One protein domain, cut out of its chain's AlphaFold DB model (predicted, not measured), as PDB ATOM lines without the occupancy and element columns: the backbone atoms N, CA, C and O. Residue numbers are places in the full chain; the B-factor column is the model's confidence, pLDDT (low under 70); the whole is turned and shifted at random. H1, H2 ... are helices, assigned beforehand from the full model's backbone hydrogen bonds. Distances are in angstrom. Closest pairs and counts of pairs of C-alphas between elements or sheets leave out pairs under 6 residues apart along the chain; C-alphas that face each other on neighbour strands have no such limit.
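Overview. This is residues 22 to 100 of the 100 residues of an uncharacterized protein of Synechococcus sp. (strain CC9605) (UniProt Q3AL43). Two long helices, H1 and H4, pack at a slant; H5 folds back on H4 as a hairpin, short H2 turns off the end of H1, and H3 lies beyond H1 from H4. The printed part is all helix, 79 residues with five named helices, H1 to H5, compact with a radius of gyration of the C-alphas of 12.0 A, spanning 30 by 27 by 19 A.

Arrangement. Start at H1, residues 22 to 38; H2, residues 40 to 45, only just touches it, only at the corner, with 3 pairs of C-alphas within 8 A, Ile 35 and Phe 43 closest at 5.9 A. H3, residues 48 to 58, is close to H1 but not clearly touching, closest C-alphas Trp 30 and Phe 55, 7.8 A. H4, residues 72 to 89, touches H1 at a steep tilt of 42 degrees, the same way, closest C-alphas Ala 28 and Leu 82, 4.6 A. H5, residues 91 to 98, forms a hairpin with H4, closest C-alphas Leu 86 and Leu 94, 5.3 A. Each O i to N i+4 pair is within hydrogen-bond range in H1 to H4, 3 of 4 in H5.

Along the chain. Find C-alpha 22 at (29.400, -2.958, -31.512); H1 runs 24.3 A from there. H4 runs 25.5 A to C-alpha 89 at (43.792, 1.009, -18.349).

Size, cuts and confidence. The printed part has no cut; H3 to H4 is a long link; no printed residue is under 70 in pLDDT.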
ATOM      1  N   GLN A  22      29.545  -4.118 -32.383       93.94
ATOM      2  CA  GLN A  22      29.400  -2.958 -31.512       93.94
ATOM      3  C   GLN A  22      28.951  -3.393 -30.115       93.94
ATOM      4  O   GLN A  22      29.487  -2.899 -29.120       93.94
ATOM      5  N   GLN A  23      28.034  -4.355 -30.038       95.19
ATOM      6  CA  GLN A  23      27.612  -4.993 -28.798       95.19
ATOM      7  C   GLN A  23      28.798  -5.689 -28.122       95.19
ATOM      8  O   GLN A  23      29.111  -5.383 -26.976       95.19
ATOM      9  N   GLN A  24      29.556  -6.509 -28.854       95.31
ATOM     10  CA  GLN A  24      30.770  -7.163 -28.342       95.31
ATOM     11  C   GLN A  24      31.793  -6.156 -27.794       95.31
ATOM     12  O   GLN A  24      32.328  -6.343 -26.700       95.31
ATOM     13  N   SER A  25      32.018  -5.048 -28.512       96.44
ATOM     14  CA  SER A  25      32.908  -3.977 -28.052       96.44
ATOM     15  C   SER A  25      32.386  -3.281 -26.795       96.44
ATOM     16  O   SER A  25      33.185  -2.892 -25.944       96.44
ATOM     17  N   THR A  26      31.069  -3.104 -26.681       97.19
ATOM     18  CA  THR A  26      30.423  -2.484 -25.517       97.19
ATOM     19  C   THR A  26      30.560  -3.380 -24.290       97.19
ATOM     20  O   THR A  26      31.009  -2.903 -23.251       97.19
ATOM     21  N   ILE A  27      30.283  -4.680 -24.440       96.88
ATOM     22  CA  ILE A  27      30.461  -5.698 -23.396       96.88
ATOM     23  C   ILE A  27      31.910  -5.699 -22.904       96.88
ATOM     24  O   ILE A  27      32.157  -5.576 -21.705       96.88
ATOM     25  N   ALA A  28      32.876  -5.788 -23.823       97.69
ATOM     26  CA  ALA A  28      34.292  -5.833 -23.480       97.69
ATOM     27  C   ALA A  28      34.763  -4.560 -22.763       97.69
ATOM     28  O   ALA A  28      35.442  -4.649 -21.741       97.69
ATOM     29  N   ARG A  29      34.390  -3.379 -23.275       98.12
ATOM     30  CA  ARG A  29      34.789  -2.097 -22.684       98.12
ATOM     31  C   ARG A  29      34.203  -1.915 -21.289       98.12
ATOM     32  O   ARG A  29      34.955  -1.653 -20.360       98.12
ATOM     33  N   TRP A  30      32.891  -2.088 -21.140       98.25
ATOM     34  CA  TRP A  30      32.229  -1.903 -19.847       98.25
ATOM     35  C   TRP A  30      32.752  -2.894 -18.801       98.25
ATOM     36  O   TRP A  30      33.036  -2.512 -17.669       98.25
ATOM     37  N   THR A  31      32.970  -4.153 -19.196       97.88
ATOM     38  CA  THR A  31      33.554  -5.168 -18.304       97.88
ATOM     39  C   THR A  31      34.945  -4.746 -17.837       97.88
ATOM     40  O   THR A  31      35.254  -4.844 -16.651       97.88
ATOM     41  N   ALA A  32      35.780  -4.232 -18.747       98.25
ATOM     42  CA  ALA A  32      37.106  -3.733 -18.400       98.25
ATOM     43  C   ALA A  32      37.034  -2.548 -17.432       98.25
ATOM     44  O   ALA A  32      37.754  -2.536 -16.440       98.25
ATOM     45  N   GLU A  33      36.152  -1.580 -17.695       98.38
ATOM     46  CA  GLU A  33      35.939  -0.410 -16.836       98.38
ATOM     47  C   GLU A  33      35.558  -0.841 -15.416       98.38
ATOM     48  O   GLU A  33      36.192  -0.404 -14.456       98.38
ATOM     49  N   LYS A  34      34.611  -1.775 -15.268       98.44
ATOM     50  CA  LYS A  34      34.212  -2.275 -13.945       98.44
ATOM     51  C   LYS A  34      35.309  -3.068 -13.260       98.44
ATOM     52  O   LYS A  34      35.595  -2.797 -12.098       98.44
ATOM     53  N   ILE A  35      36.004  -3.953 -13.966       98.19
ATOM     54  CA  ILE A  35      37.174  -4.642 -13.406       98.19
ATOM     55  C   ILE A  35      38.250  -3.640 -12.959       98.19
ATOM     56  O   ILE A  35      38.843  -3.827 -11.899       98.19
ATOM     57  N   CYS A  36      38.501  -2.568 -13.711       97.44
ATOM     58  CA  CYS A  36      39.456  -1.541 -13.297       97.44
ATOM     59  C   CYS A  36      38.976  -0.748 -12.067       97.44
ATOM     60  O   CYS A  36      39.808  -0.360 -11.248       97.44
ATOM     61  N   GLU A  37      37.668  -0.510 -11.925       97.81
ATOM     62  CA  GLU A  37      37.076   0.220 -10.794       97.81
ATOM     63  C   GLU A  37      37.094  -0.585  -9.482       97.81
ATOM     64  O   GLU A  37      37.443  -0.033  -8.440       97.81
ATOM     65  N   MET A  38      36.711  -1.868  -9.509       97.50
ATOM     66  CA  MET A  38      36.511  -2.673  -8.287       97.50
ATOM     67  C   MET A  38      37.430  -3.889  -8.144       97.50
ATOM     68  O   MET A  38      37.533  -4.452  -7.057       97.50
ATOM     69  N   GLY A  39      38.119  -4.285  -9.213       97.44
ATOM     70  CA  GLY A  39      38.959  -5.479  -9.266       97.44
ATOM     71  C   GLY A  39      38.245  -6.715  -9.823       97.44
ATOM     72  O   GLY A  39      37.021  -6.838  -9.747       97.44
ATOM     73  N   VAL A  40      39.032  -7.646 -10.376       96.81
ATOM     74  CA  VAL A  40      38.545  -8.890 -11.009       96.81
ATOM     75  C   VAL A  40      37.682  -9.717 -10.054       96.81
ATOM     76  O   VAL A  40      36.574 -10.108 -10.417       96.81
ATOM     77  N   ASP A  41      38.165  -9.958  -8.835       96.12
ATOM     78  CA  ASP A  41      37.475 -10.825  -7.873       96.12
ATOM     79  C   ASP A  41      36.131 -10.240  -7.434       96.12
ATOM     80  O   ASP A  41      35.131 -10.954  -7.386       96.12
ATOM     81  N   ALA A  42      36.086  -8.931  -7.166       97.06
ATOM     82  CA  ALA A  42      34.856  -8.248  -6.783       97.06
ATOM     83  C   ALA A  42      33.836  -8.252  -7.927       97.06
ATOM     84  O   ALA A  42      32.676  -8.585  -7.702       97.06
ATOM     85  N   PHE A  43      34.276  -7.957  -9.156       97.38
ATOM     86  CA  PHE A  43      33.408  -7.966 -10.332       97.38
ATOM     87  C   PHE A  43      32.752  -9.335 -10.549       97.38
ATOM     88  O   PHE A  43      31.547  -9.423 -10.762       97.38
ATOM     89  N   TYR A  44      33.528 -10.416 -10.448       94.75
ATOM     90  CA  TYR A  44      33.015 -11.773 -10.638       94.75
ATOM     91  C   TYR A  44      32.288 -12.366  -9.424       94.75
ATOM     92  O   TYR A  44      31.730 -13.459  -9.538       94.75
ATOM     93  N   ALA A  45      32.287 -11.673  -8.286       97.12
ATOM     94  CA  ALA A  45      31.475 -12.015  -7.123       97.12
ATOM     95  C   ALA A  45      30.095 -11.330  -7.134       97.12
ATOM     96  O   ALA A  45      29.259 -11.659  -6.291       97.12
ATOM     97  N   LEU A  46      29.846 -10.393  -8.062       96.75
ATOM     98  CA  LEU A  46      28.555  -9.720  -8.185       96.75
ATOM     99  C   LEU A  46      27.442 -10.728  -8.522       96.75
ATOM    100  O   LEU A  46      27.616 -11.555  -9.419       96.75
ATOM    101  N   PRO A  47      26.278 -10.654  -7.856       96.44
ATOM    102  CA  PRO A  47      25.132 -11.477  -8.209       96.44
ATOM    103  C   PRO A  47      24.491 -10.983  -9.519       96.44
ATOM    104  O   PRO A  47      24.413  -9.778  -9.765       96.44
ATOM    105  N   ASP A  48      23.949 -11.900 -10.327       92.81
ATOM    106  CA  ASP A  48      23.352 -11.582 -11.638       92.81
ATOM    107  C   ASP A  48      22.353 -10.404 -11.633       92.81
ATOM    108  O   ASP A  48      22.419  -9.579 -12.547       92.81
ATOM    109  N   PRO A  49      21.443 -10.245 -10.642       97.00
ATOM    110  CA  PRO A  49      20.533  -9.098 -10.608       97.00
ATOM    111  C   PRO A  49      21.253  -7.750 -10.473       97.00
ATOM    112  O   PRO A  49      20.812  -6.747 -11.042       97.00
ATOM    113  N   GLU A  50      22.357  -7.719  -9.729       97.38
ATOM    114  CA  GLU A  50      23.179  -6.523  -9.564       97.38
ATOM    115  C   GLU A  50      23.965  -6.242 -10.843       97.38
ATOM    116  O   GLU A  50      23.906  -5.124 -11.358       97.38
ATOM    117  N   LEU A  51      24.596  -7.271 -11.418       95.94
ATOM    118  CA  LEU A  51      25.335  -7.163 -12.673       95.94
ATOM    119  C   LEU A  51      24.436  -6.654 -13.812       95.94
ATOM    120  O   LEU A  51      24.802  -5.711 -14.514       95.94
ATOM    121  N   LYS A  52      23.216  -7.197 -13.923       96.81
ATOM    122  CA  LYS A  52      22.177  -6.728 -14.849       96.81
ATOM    123  C   LYS A  52      21.841  -5.256 -14.638       96.81
ATOM    124  O   LYS A  52      21.830  -4.483 -15.593       96.81
ATOM    125  N   THR A  53      21.566  -4.868 -13.393       97.88
ATOM    126  CA  THR A  53      21.185  -3.490 -13.057       97.88
ATOM    127  C   THR A  53      22.296  -2.509 -13.418       97.88
ATOM    128  O   THR A  53      22.024  -1.451 -13.982       97.88
ATOM    129  N   MET A  54      23.549  -2.853 -13.124       97.88
ATOM    130  CA  MET A  54      24.695  -2.014 -13.469       97.88
ATOM    131  C   MET A  54      24.894  -1.922 -14.983       97.88
ATOM    132  O   MET A  54      25.076  -0.823 -15.503       97.88
ATOM    133  N   PHE A  55      24.825  -3.048 -15.694       97.75
ATOM    134  CA  PHE A  55      25.044  -3.096 -17.138       97.75
ATOM    135  C   PHE A  55      24.009  -2.277 -17.916       97.75
ATOM    136  O   PHE A  55      24.378  -1.467 -18.764       97.75
ATOM    137  N   GLU A  56      22.720  -2.438 -17.605       97.88
ATOM    138  CA  GLU A  56      21.639  -1.705 -18.285       97.88
ATOM    139  C   GLU A  56      21.588  -0.219 -17.896       97.88
ATOM    140  O   GLU A  56      21.034   0.594 -18.632       97.88
ATOM    141  N   ARG A  57      22.150   0.153 -16.738       97.69
ATOM    142  CA  ARG A  57      22.292   1.558 -16.328       97.69
ATOM    143  C   ARG A  57      23.437   2.248 -17.066       97.69
ATOM    144  O   ARG A  57      23.304   3.403 -17.458       97.69
ATOM    145  N   ASP A  58      24.567   1.560 -17.197       97.94
ATOM    146  CA  ASP A  58      25.821   2.144 -17.681       97.94
ATOM    147  C   ASP A  58      25.988   2.009 -19.206       97.94
ATOM    148  O   ASP A  58      26.830   2.677 -19.809       97.94
ATOM    149  N   THR A  59      25.191   1.153 -19.847       96.31
ATOM    150  CA  THR A  59      25.217   0.920 -21.293       96.31
ATOM    151  C   THR A  59      23.828   1.116 -21.898       96.31
ATOM    152  O   THR A  59      22.817   1.077 -21.207       96.31
ATOM    153  N   SER A  60      23.755   1.305 -23.216       92.94
ATOM    154  CA  SER A  60      22.475   1.312 -23.935       92.94
ATOM    155  C   SER A  60      21.982  -0.092 -24.308       92.94
ATOM    156  O   SER A  60      21.007  -0.208 -25.048       92.94
ATOM    157  N   MET A  61      22.690  -1.148 -23.897       94.12
ATOM    158  CA  MET A  61      22.331  -2.532 -24.196       94.12
ATOM    159  C   MET A  61      21.409  -3.090 -23.118       94.12
ATOM    160  O   MET A  61      21.511  -2.733 -21.942       94.12
ATOM    161  N   ARG A  62      20.532  -4.014 -23.511       94.06
ATOM    162  CA  ARG A  62      19.813  -4.840 -22.546       94.06
ATOM    163  C   ARG A  62      20.759  -5.933 -22.062       94.06
ATOM    164  O   ARG A  62      21.582  -6.430 -22.826       94.06
ATOM    165  N   TYR A  63      20.638  -6.346 -20.805       92.56
ATOM    166  CA  TYR A  63      21.477  -7.429 -20.287       92.56
ATOM    167  C   TYR A  63      21.164  -8.766 -20.972       92.56
ATOM    168  O   TYR A  63      22.034  -9.614 -21.112       92.56
ATOM    169  N   GLU A  64      19.931  -8.932 -21.452       90.44
ATOM    170  CA  GLU A  64      19.505 -10.098 -22.236       90.44
ATOM    171  C   GLU A  64      20.143 -10.177 -23.633       90.44
ATOM    172  O   GLU A  64      20.157 -11.256 -24.219       90.44
ATOM    173  N   ASP A  65      20.727  -9.079 -24.128       89.38
ATOM    174  CA  ASP A  65      21.502  -9.062 -25.375       89.38
ATOM    175  C   ASP A  65      22.943  -9.564 -25.166       89.38
ATOM    176  O   ASP A  65      23.692  -9.734 -26.128       89.38
ATOM    177  N   VAL A  66      23.382  -9.765 -23.915       90.75
ATOM    178  CA  VAL A  66      24.684 -10.372 -23.620       90.75
ATOM    179  C   VAL A  66      24.580 -11.874 -23.911       90.75
ATOM    180  O   VAL A  66      23.686 -12.542 -23.388       90.75
ATOM    181  N   PRO A  67      25.479 -12.447 -24.730       86.44
ATOM    182  CA  PRO A  67      25.337 -13.821 -25.173       86.44
ATOM    183  C   PRO A  67      25.626 -14.761 -24.001       86.44
ATOM    184  O   PRO A  67      26.750 -14.822 -23.504       86.44
ATOM    185  N   ASN A  68      24.618 -15.530 -23.586       85.88
ATOM    186  CA  ASN A  68      24.764 -16.547 -22.536       85.88
ATOM    187  C   ASN A  68      25.610 -17.747 -23.001       85.88
ATOM    188  O   ASN A  68      26.247 -18.418 -22.191       85.88
ATOM    189  N   ALA A  69      25.629 -18.009 -24.309       89.69
ATOM    190  CA  ALA A  69      26.424 -19.052 -24.947       89.69
ATOM    191  C   ALA A  69      27.085 -18.492 -26.224       89.69
ATOM    192  O   ALA A  69      26.615 -18.767 -27.328       89.69
ATOM    193  N   PRO A  70      28.142 -17.664 -26.098       88.50
ATOM    194  CA  PRO A  70      28.791 -17.062 -27.256       88.50
ATOM    195  C   PRO A  70      29.453 -18.131 -28.127       88.50
ATOM    196  O   PRO A  70      30.051 -19.084 -27.624       88.50
ATOM    197  N   THR A  71      29.420 -17.925 -29.441       92.88
ATOM    198  CA  THR A  71      30.238 -18.697 -30.382       92.88
ATOM    199  C   THR A  71      31.732 -18.505 -30.090       92.88
ATOM    200  O   THR A  71      32.148 -17.498 -29.510       92.88
ATOM    201  N   ASP A  72      32.583 -19.423 -30.561       93.75
ATOM    202  CA  ASP A  72      34.042 -19.301 -30.399       93.75
ATOM    203  C   ASP A  72      34.588 -17.980 -30.966       93.75
ATOM    204  O   ASP A  72      35.512 -17.380 -30.409       93.75
ATOM    205  N   GLN A  73      33.993 -17.494 -32.060       93.25
ATOM    206  CA  GLN A  73      34.376 -16.228 -32.675       93.25
ATOM    207  C   GLN A  73      34.015 -15.027 -31.791       93.25
ATOM    208  O   GLN A  73      34.848 -14.135 -31.611       93.25
ATOM    209  N   GLU A  74      32.799 -14.994 -31.244       93.19
ATOM    210  CA  GLU A  74      32.357 -13.941 -30.319       93.19
ATOM    211  C   GLU A  74      33.212 -13.944 -29.057       93.19
ATOM    212  O   GLU A  74      33.767 -12.910 -28.686       93.19
ATOM    213  N   LYS A  75      33.406 -15.122 -28.456       94.31
ATOM    214  CA  LYS A  75      34.243 -15.299 -27.269       94.31
ATOM    215  C   LYS A  75      35.657 -14.778 -27.503       94.31
ATOM    216  O   LYS A  75      36.170 -14.014 -26.683       94.31
ATOM    217  N   SER A  76      36.277 -15.157 -28.621       95.44
ATOM    218  CA  SER A  76      37.630 -14.720 -28.976       95.44
ATOM    219  C   SER A  76      37.715 -13.200 -29.139       95.44
ATOM    220  O   SER A  76      38.611 -12.564 -28.578       95.44
ATOM    221  N   ARG A  77      36.749 -12.582 -29.833       95.38
ATOM    222  CA  ARG A  77      36.738 -11.128 -30.041       95.38
ATOM    223  C   ARG A  77      36.499 -10.357 -28.744       95.38
ATOM    224  O   ARG A  77      37.274  -9.444 -28.463       95.38
ATOM    225  N   ILE A  78      35.482 -10.728 -27.965       95.81
ATOM    226  CA  ILE A  78      35.164 -10.078 -26.685       95.81
ATOM    227  C   ILE A  78      36.368 -10.185 -25.743       95.81
ATOM    228  O   ILE A  78      36.812  -9.178 -25.196       95.81
ATOM    229  N   THR A  79      36.952 -11.382 -25.611       95.94
ATOM    230  CA  THR A  79      38.112 -11.610 -24.734       95.94
ATOM    231  C   THR A  79      39.325 -10.801 -25.184       95.94
ATOM    232  O   THR A  79      39.970 -10.153 -24.362       95.94
ATOM    233  N   GLY A  80      39.627 -10.782 -26.487       97.44
ATOM    234  CA  GLY A  80      40.744 -10.004 -27.023       97.44
ATOM    235  C   GLY A  80      40.581  -8.500 -26.790       97.44
ATOM    236  O   GLY A  80      41.534  -7.833 -26.386       97.44
ATOM    237  N   GLN A  81      39.371  -7.968 -26.986       98.00
ATOM    238  CA  GLN A  81      39.060  -6.563 -26.706       98.00
ATOM    239  C   GLN A  81      39.179  -6.248 -25.211       98.00
ATOM    240  O   GLN A  81      39.841  -5.278 -24.852       98.00
ATOM    241  N   LEU A  82      38.602  -7.085 -24.344       97.94
ATOM    242  CA  LEU A  82      38.668  -6.937 -22.890       97.94
ATOM    243  C   LEU A  82      40.120  -6.915 -22.402       97.94
ATOM    244  O   LEU A  82      40.521  -5.988 -21.705       97.94
ATOM    245  N   MET A  83      40.939  -7.878 -22.830       97.88
ATOM    246  CA  MET A  83      42.360  -7.909 -22.478       97.88
ATOM    247  C   MET A  83      43.104  -6.666 -22.973       97.88
ATOM    248  O   MET A  83      43.933  -6.129 -22.243       97.88
ATOM    249  N   GLY A  84      42.797  -6.187 -24.184       97.81
ATOM    250  CA  GLY A  84      43.356  -4.945 -24.716       97.81
ATOM    251  C   GLY A  84      43.014  -3.728 -23.854       97.81
ATOM    252  O   GLY A  84      43.900  -2.929 -23.547       97.81
ATOM    253  N   TYR A  85      41.760  -3.612 -23.406       98.00
ATOM    254  CA  TYR A  85      41.334  -2.545 -22.499       98.00
ATOM    255  C   TYR A  85      42.007  -2.645 -21.127       98.00
ATOM    256  O   TYR A  85      42.551  -1.650 -20.653       98.00
ATOM    257  N   LEU A  86      42.040  -3.833 -20.517       98.00
ATOM    258  CA  LEU A  86      42.700  -4.042 -19.224       98.00
ATOM    259  C   LEU A  86      44.198  -3.733 -19.302       98.00
ATOM    260  O   LEU A  86      44.733  -3.069 -18.419       98.00
ATOM    261  N   MET A  87      44.871  -4.153 -20.378       97.75
ATOM    262  CA  MET A  87      46.286  -3.850 -20.606       97.75
ATOM    263  C   MET A  87      46.551  -2.342 -20.643       97.75
ATOM    264  O   MET A  87      47.562  -1.888 -20.111       97.75
ATOM    265  N   ALA A  88      45.658  -1.576 -21.275       96.81
ATOM    266  CA  ALA A  88      45.805  -0.133 -21.425       96.81
ATOM    267  C   ALA A  88      45.429   0.649 -20.155       96.81
ATOM    268  O   ALA A  88      46.092   1.631 -19.834       96.81
ATOM    269  N   ALA A  89      44.371   0.239 -19.450       96.31
ATOM    270  CA  ALA A  89      43.792   1.009 -18.349       96.31
ATOM    271  C   ALA A  89      44.248   0.544 -16.958       96.31
ATOM    272  O   ALA A  89      44.501   1.371 -16.085       96.31
ATOM    273  N   CYS A  90      44.358  -0.767 -16.732       96.00
ATOM    274  CA  CYS A  90      44.673  -1.335 -15.422       96.00
ATOM    275  C   CYS A  90      45.463  -2.659 -15.550       96.00
ATOM    276  O   CYS A  90      44.952  -3.734 -15.227       96.00
ATOM    277  N   PRO A  91      46.741  -2.617 -15.978       94.88
ATOM    278  CA  PRO A  91      47.521  -3.816 -16.309       94.88
ATOM    279  C   PRO A  91      47.713  -4.785 -15.135       94.88
ATOM    280  O   PRO A  91      47.882  -5.980 -15.347       94.88
ATOM    281  N   GLN A  92      47.632  -4.310 -13.890       95.00
ATOM    282  CA  GLN A  92      47.647  -5.195 -12.724       95.00
ATOM    283  C   GLN A  92      46.411  -6.113 -12.680       95.00
ATOM    284  O   GLN A  92      46.534  -7.289 -12.353       95.00
ATOM    285  N   GLN A  93      45.230  -5.606 -13.057       97.00
ATOM    286  CA  GLN A  93      44.005  -6.410 -13.131       97.00
ATOM    287  C   GLN A  93      44.021  -7.384 -14.308       97.00
ATOM    288  O   GLN A  93      43.442  -8.459 -14.208       97.00
ATOM    289  N   LEU A  94      44.729  -7.061 -15.397       96.75
ATOM    290  CA  LEU A  94      44.932  -8.005 -16.498       96.75
ATOM    291  C   LEU A  94      45.610  -9.297 -16.021       96.75
ATOM    292  O   LEU A  94      45.226 -10.381 -16.454       96.75
ATOM    293  N   GLU A  95      46.604  -9.196 -15.140       93.94
ATOM    294  CA  GLU A  95      47.302 -10.375 -14.621       93.94
ATOM    295  C   GLU A  95      46.385 -11.229 -13.736       93.94
ATOM    296  O   GLU A  95      46.395 -12.452 -13.856       93.94
ATOM    297  N   PHE A  96      45.524 -10.619 -12.919       93.81
ATOM    298  CA  PHE A  96      44.499 -11.365 -12.181       93.81
ATOM    299  C   PHE A  96      43.475 -12.015 -13.121       93.81
ATOM    300  O   PHE A  96      43.147 -13.185 -12.957       93.81
ATOM    301  N   TYR A  97      43.036 -11.293 -14.154       94.06
ATOM    302  CA  TYR A  97      42.078 -11.786 -15.142       94.06
ATOM    303  C   TYR A  97      42.605 -13.001 -15.922       94.06
ATOM    304  O   TYR A  97      41.860 -13.944 -16.163       94.06
ATOM    305  N   LYS A  98      43.890 -13.004 -16.304       92.19
ATOM    306  CA  LYS A  98      44.525 -14.117 -17.036       92.19
ATOM    307  C   LYS A  98      44.689 -15.394 -16.208       92.19
ATOM    308  O   LYS A  98      44.801 -16.466 -16.793       92.19
ATOM    309  N   ASN A  99      44.780 -15.269 -14.887       88.19
ATOM    310  CA  ASN A  99      45.040 -16.382 -13.970       88.19
ATOM    311  C   ASN A  99      43.755 -17.017 -13.409       88.19
ATOM    312  O   ASN A  99      43.832 -17.836 -12.493       88.19
ATOM    313  N   ARG A 100      42.595 -16.625 -13.942       84.69
ATOM    314  CA  ARG A 100      41.272 -17.136 -13.583       84.69
ATOM    315  C   ARG A 100      40.810 -18.200 -14.573       84.69
ATOM    316  O   ARG A 100      40.209 -19.188 -14.102       84.69
TER     317      ARG A 100